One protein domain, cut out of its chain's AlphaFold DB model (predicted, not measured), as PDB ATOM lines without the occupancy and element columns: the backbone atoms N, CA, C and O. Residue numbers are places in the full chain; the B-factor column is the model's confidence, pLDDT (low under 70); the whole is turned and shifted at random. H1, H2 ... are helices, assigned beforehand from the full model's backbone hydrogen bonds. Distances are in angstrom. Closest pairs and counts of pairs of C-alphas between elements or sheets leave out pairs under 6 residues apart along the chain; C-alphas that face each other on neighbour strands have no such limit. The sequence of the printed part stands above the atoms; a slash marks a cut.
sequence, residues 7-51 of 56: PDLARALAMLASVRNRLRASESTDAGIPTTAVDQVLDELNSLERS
ATOM      1  N   PRO A   7    -121.486 -99.455  60.211       67.50
ATOM      2  CA  PRO A   7    -121.964 -98.577  61.289       67.50
ATOM      3  C   PRO A   7    -120.976 -97.478  61.720       67.50
ATOM      4  O   PRO A   7    -121.400 -96.387  62.101       67.50
ATOM      5  N   ASP A   8    -119.670 -97.728  61.650       78.56
ATOM      6  CA  ASP A   8    -118.626 -96.746  61.955       78.56
ATOM      7  C   ASP A   8    -118.569 -95.643  60.885       78.56
ATOM      8  O   ASP A   8    -118.392 -94.465  61.205       78.56
ATOM      9  N   LEU A   9    -118.798 -96.012  59.619       81.94
ATOM     10  CA  LEU A   9    -118.918 -95.068  58.507       81.94
ATOM     11  C   LEU A   9    -120.175 -94.199  58.645       81.94
ATOM     12  O   LEU A   9    -120.084 -92.975  58.578       81.94
ATOM     13  N   ALA A  10    -121.332 -94.806  58.917       83.94
ATOM     14  CA  ALA A  10    -122.578 -94.069  59.134       83.94
ATOM     15  C   ALA A  10    -122.461 -93.079  60.306       83.94
ATOM     16  O   ALA A  10    -122.921 -91.937  60.219       83.94
ATOM     17  N   ARG A  11    -121.782 -93.481  61.389       86.12
ATOM     18  CA  ARG A  11    -121.497 -92.608  62.533       86.12
ATOM     19  C   ARG A  11    -120.578 -91.447  62.158       86.12
ATOM     20  O   ARG A  11    -120.847 -90.316  62.567       86.12
ATOM     21  N   ALA A  12    -119.526 -91.703  61.383       85.56
ATOM     22  CA  ALA A  12    -118.622 -90.660  60.904       85.56
ATOM     23  C   ALA A  12    -119.350 -89.650  59.996       85.56
ATOM     24  O   ALA A  12    -119.194 -88.443  60.176       85.56
ATOM     25  N   LEU A  13    -120.214 -90.127  59.096       88.12
ATOM     26  CA  LEU A  13    -121.029 -89.281  58.219       88.12
ATOM     27  C   LEU A  13    -122.035 -88.426  59.005       88.12
ATOM     28  O   LEU A  13    -122.173 -87.231  58.743       88.12
ATOM     29  N   ALA A  14    -122.688 -88.996  60.022       88.94
ATOM     30  CA  ALA A  14    -123.593 -88.249  60.897       88.94
ATOM     31  C   ALA A  14    -122.859 -87.154  61.698       88.94
ATOM     32  O   ALA A  14    -123.369 -86.040  61.855       88.94
ATOM     33  N   MET A  15    -121.641 -87.440  62.170       89.31
ATOM     34  CA  MET A  15    -120.793 -86.445  62.835       89.31
ATOM     35  C   MET A  15    -120.391 -85.314  61.880       89.31
ATOM     36  O   MET A  15    -120.496 -84.145  62.250       89.31
ATOM     37  N   LEU A  16    -120.015 -85.640  60.641       88.94
ATOM     38  CA  LEU A  16    -119.713 -84.660  59.591       88.94
ATOM     39  C   LEU A  16    -120.917 -83.766  59.261       88.94
ATOM     40  O   LEU A  16    -120.776 -82.545  59.202       88.94
ATOM     41  N   ALA A  17    -122.113 -84.344  59.126       88.25
ATOM     42  CA  ALA A  17    -123.339 -83.585  58.879       88.25
ATOM     43  C   ALA A  17    -123.660 -82.604  60.022       88.25
ATOM     44  O   ALA A  17    -124.071 -81.469  59.764       88.25
ATOM     45  N   SER A  18    -123.428 -83.015  61.272       83.00
ATOM     46  CA  SER A  18    -123.596 -82.167  62.458       83.00
ATOM     47  C   SER A  18    -122.596 -81.008  62.484       83.00
ATOM     48  O   SER A  18    -122.990 -79.855  62.675       83.00
ATOM     49  N   VAL A  19    -121.313 -81.283  62.223       84.06
ATOM     50  CA  VAL A  19    -120.265 -80.250  62.153       84.06
ATOM     51  C   VAL A  19    -120.564 -79.251  61.039       84.06
ATOM     52  O   VAL A  19    -120.531 -78.052  61.299       84.06
ATOM     53  N   ARG A  20    -120.955 -79.714  59.845       82.44
ATOM     54  CA  ARG A  20    -121.384 -78.851  58.733       82.44
ATOM     55  C   ARG A  20    -122.559 -77.958  59.123       82.44
ATOM     56  O   ARG A  20    -122.549 -76.771  58.821       82.44
ATOM     57  N   ASN A  21    -123.570 -78.511  59.794       82.00
ATOM     58  CA  ASN A  21    -124.739 -77.737  60.206       82.00
ATOM     59  C   ASN A  21    -124.374 -76.663  61.243       82.00
ATOM     60  O   ASN A  21    -124.888 -75.551  61.179       82.00
ATOM     61  N   ARG A  22    -123.451 -76.971  62.163       77.38
ATOM     62  CA  ARG A  22    -122.914 -75.985  63.114       77.38
ATOM     63  C   ARG A  22    -122.052 -74.936  62.425       77.38
ATOM     64  O   ARG A  22    -122.179 -73.775  62.773       77.38
ATOM     65  N   LEU A  23    -121.240 -75.318  61.438       76.75
ATOM     66  CA  LEU A  23    -120.444 -74.380  60.645       76.75
ATOM     67  C   LEU A  23    -121.353 -73.406  59.889       76.75
ATOM     68  O   LEU A  23    -121.204 -72.204  60.052       76.75
ATOM     69  N   ARG A  24    -122.377 -73.918  59.194       68.69
ATOM     70  CA  ARG A  24    -123.372 -73.107  58.476       68.69
ATOM     71  C   ARG A  24    -124.194 -72.215  59.405       68.69
ATOM     72  O   ARG A  24    -124.559 -71.108  59.032       68.69
ATOM     73  N   ALA A  25    -124.490 -72.686  60.615       69.69
ATOM     74  CA  ALA A  25    -125.135 -71.875  61.645       69.69
ATOM     75  C   ALA A  25    -124.176 -70.849  62.286       69.69
ATOM     76  O   ALA A  25    -124.637 -69.858  62.844       69.69
ATOM     77  N   SER A  26    -122.861 -71.080  62.217       64.56
ATOM     78  CA  SER A  26    -121.809 -70.154  62.655       64.56
ATOM     79  C   SER A  26    -121.364 -69.176  61.560       64.56
ATOM     80  O   SER A  26    -120.732 -68.166  61.870       64.56
ATOM     81  N   GLU A  27    -121.724 -69.412  60.298       53.25
ATOM     82  CA  GLU A  27    -121.508 -68.493  59.181       53.25
ATOM     83  C   GLU A  27    -122.528 -67.348  59.201       53.25
ATOM     84  O   GLU A  27    -123.458 -67.276  58.400       53.25
ATOM     85  N   SER A  28    -122.332 -66.406  60.124       53.25
ATOM     86  CA  SER A  28    -122.852 -65.049  59.943       53.25
ATOM     87  C   SER A  28    -121.919 -63.933  60.413       53.25
ATOM     88  O   SER A  28    -122.380 -62.793  60.489       53.25
ATOM     89  N   THR A  29    -120.637 -64.174  60.741       50.50
ATOM     90  CA  THR A  29    -119.771 -63.032  61.114       50.50
ATOM     91  C   THR A  29    -118.303 -63.046  60.681       50.50
ATOM     92  O   THR A  29    -117.851 -61.946  60.399       50.50
ATOM     93  N   ASP A  30    -117.540 -64.148  60.570       53.09
ATOM     94  CA  ASP A  30    -116.075 -63.916  60.422       53.09
ATOM     95  C   ASP A  30    -115.192 -64.956  59.711       53.09
ATOM     96  O   ASP A  30    -114.081 -64.635  59.304       53.09
ATOM     97  N   ALA A  31    -115.625 -66.196  59.494       52.97
ATOM     98  CA  ALA A  31    -114.770 -67.164  58.809       52.97
ATOM     99  C   ALA A  31    -115.154 -67.217  57.333       52.97
ATOM    100  O   ALA A  31    -116.123 -67.877  56.979       52.97
ATOM    101  N   GLY A  32    -114.396 -66.522  56.482       55.25
ATOM    102  CA  GLY A  32    -114.472 -66.609  55.022       55.25
ATOM    103  C   GLY A  32    -114.088 -67.990  54.485       55.25
ATOM    104  O   GLY A  32    -113.196 -68.098  53.650       55.25
ATOM    105  N   ILE A  33    -114.736 -69.049  54.967       55.53
ATOM    106  CA  ILE A  33    -114.818 -70.303  54.241       55.53
ATOM    107  C   ILE A  33    -115.857 -70.035  53.162       55.53
ATOM    108  O   ILE A  33    -117.018 -69.802  53.483       55.53
ATOM    109  N   PRO A  34    -115.474 -69.993  51.879       57.50
ATOM    110  CA  PRO A  34    -116.469 -69.927  50.835       57.50
ATOM    111  C   PRO A  34    -117.265 -71.219  50.975       57.50
ATOM    112  O   PRO A  34    -116.733 -72.301  50.723       57.50
ATOM    113  N   THR A  35    -118.522 -71.124  51.397       62.34
ATOM    114  CA  THR A  35    -119.513 -72.212  51.345       62.34
ATOM    115  C   THR A  35    -119.451 -72.970  50.018       62.34
ATOM    116  O   THR A  35    -119.596 -74.185  49.988       62.34
ATOM    117  N   THR A  36    -119.052 -72.275  48.951       62.44
ATOM    118  CA  THR A  36    -118.694 -72.795  47.627       62.44
ATOM    119  C   THR A  36    -117.686 -73.951  47.630       62.44
ATOM    120  O   THR A  36    -117.813 -74.856  46.812       62.44
ATOM    121  N   ALA A  37    -116.665 -73.944  48.489       68.56
ATOM    122  CA  ALA A  37    -115.686 -75.030  48.574       68.56
ATOM    123  C   ALA A  37    -116.288 -76.274  49.247       68.56
ATOM    124  O   ALA A  37    -116.016 -77.397  48.838       68.56
ATOM    125  N   VAL A  38    -117.147 -76.073  50.249       70.12
ATOM    126  CA  VAL A  38    -117.866 -77.160  50.928       70.12
ATOM    127  C   VAL A  38    -118.936 -77.762  50.013       70.12
ATOM    128  O   VAL A  38    -119.079 -78.983  49.976       70.12
ATOM    129  N   ASP A  39    -119.642 -76.932  49.242       74.81
ATOM    130  CA  ASP A  39    -120.621 -77.382  48.250       74.81
ATOM    131  C   ASP A  39    -119.955 -78.193  47.127       74.81
ATOM    132  O   ASP A  39    -120.454 -79.258  46.783       74.81
ATOM    133  N   GLN A  40    -118.782 -77.775  46.630       75.56
ATOM    134  CA  GLN A  40    -118.020 -78.537  45.626       75.56
ATOM    135  C   GLN A  40    -117.623 -79.934  46.117       75.56
ATOM    136  O   GLN A  40    -117.792 -80.911  45.392       75.56
ATOM    137  N   VAL A  41    -117.152 -80.048  47.363       76.69
ATOM    138  CA  VAL A  41    -116.785 -81.347  47.955       76.69
ATOM    139  C   VAL A  41    -118.014 -82.244  48.140       76.69
ATOM    140  O   VAL A  41    -117.924 -83.457  47.963       76.69
ATOM    141  N   LEU A  42    -119.174 -81.671  48.477       79.19
ATOM    142  CA  LEU A  42    -120.432 -82.418  48.581       79.19
ATOM    143  C   LEU A  42    -120.941 -82.900  47.215       79.19
ATOM    144  O   LEU A  42    -121.454 -84.016  47.131       79.19
ATOM    145  N   ASP A  43    -120.795 -82.094  46.164       77.50
ATOM    146  CA  ASP A  43    -121.173 -82.456  44.791       77.50
ATOM    147  C   ASP A  43    -120.263 -83.555  44.217       77.50
ATOM    148  O   ASP A  43    -120.736 -84.523  43.615       77.50
ATOM    149  N   GLU A  44    -118.957 -83.467  44.485       79.38
ATOM    150  CA  GLU A  44    -117.982 -84.495  44.109       79.38
ATOM    151  C   GLU A  44    -118.259 -85.818  44.834       79.38
ATOM    152  O   GLU A  44    -118.295 -86.875  44.205       79.38
ATOM    153  N   LEU A  45    -118.564 -85.769  46.135       78.56
ATOM    154  CA  LEU A  45    -118.924 -86.959  46.908       78.56
ATOM    155  C   LEU A  45    -120.214 -87.618  46.387       78.56
ATOM    156  O   LEU A  45    -120.250 -88.834  46.202       78.56
ATOM    157  N   ASN A  46    -121.242 -86.825  46.072       73.62
ATOM    158  CA  ASN A  46    -122.502 -87.317  45.500       73.62
ATOM    159  C   ASN A  46    -122.294 -87.901  44.092       73.62
ATOM    160  O   ASN A  46    -122.928 -88.887  43.724       73.62
ATOM    161  N   SER A  47    -121.372 -87.331  43.311       72.81
ATOM    162  CA  SER A  47    -120.994 -87.847  41.991       72.81
ATOM    163  C   SER A  47    -120.260 -89.186  42.081       72.81
ATOM    164  O   SER A  47    -120.508 -90.073  41.266       72.81
ATOM    165  N   LEU A  48    -119.412 -89.371  43.096       71.38
ATOM    166  CA  LEU A  48    -118.739 -90.642  43.373       71.38
ATOM    167  C   LEU A  48    -119.713 -91.718  43.871       71.38
ATOM    168  O   LEU A  48    -119.617 -92.864  43.444       71.38
ATOM    169  N   GLU A  49    -120.683 -91.357  44.717       64.50
ATOM    170  CA  GLU A  49    -121.758 -92.266  45.150       64.50
ATOM    171  C   GLU A  49    -122.716 -92.633  44.007       64.50
ATOM    172  O   GLU A  49    -123.303 -93.716  44.006       64.50
ATOM    173  N   ARG A  50    -122.880 -91.737  43.026       63.97
ATOM    174  CA  ARG A  50    -123.745 -91.940  41.858       63.97
ATOM    175  C   ARG A  50    -123.025 -92.578  40.675       63.97
ATOM    176  O   ARG A  50    -123.711 -92.947  39.726       63.97
ATOM    177  N   SER A  51    -121.699 -92.738  40.709       52.38
ATOM    178  CA  SER A  51    -120.997 -93.543  39.713       52.38
ATOM    179  C   SER A  51    -121.449 -94.990  39.897       52.38
ATOM    180  O   SER A  51    -121.064 -95.628  40.881       52.38
TER     181      SER A  51
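AT A GLANCE: This is residues 7 to 51 of the 56 residues of an uncharacterized protein of Rhodococcus sp. JVH1 (UniProt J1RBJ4). Two helices make a narrow, open V: the printed part runs out along H1, turns through a loop at the closed end, and comes back along H2. The free ends of the helices spread from each other, and the middle between them is empty. The printed part has 45 residues with two named helices, H1 then H2, and no named strand; its class is all helix. It is loose, with a radius of gyration of the C-alphas of 12.4 A, and flat, spanning 35 by 22 by 9 A.

HOW THE PARTS SIT: H1, residues 7 to 26, and H2, residues 35 to 50, are apart, but only just: their closest C-alphas are 8.2 A from each other. Residues 7 to 19 of H1 stand free, as do residues 39 to 51, of which 39 to 50 belong to H2. In H1 and H2 every O i to N i+4 pair is within hydrogen-bond range.

IN THESE COORDINATES: H1 begins at C-alpha 7 (-121.964, -98.577, 61.289) and measures 28.5 A from first to last C-alpha. H2 measures 22.3 A and ends at C-alpha 50 (-123.745, -91.940, 41.858).

THE WHOLE: The C-alphas farthest apart, those of Thr 29 and Ser 51, are 37.3 A apart. The printed part has no cut, and the 8-residue link is short. Confidence is under 70 at residue 7, residues 24 to 37 and residues 49 to 51.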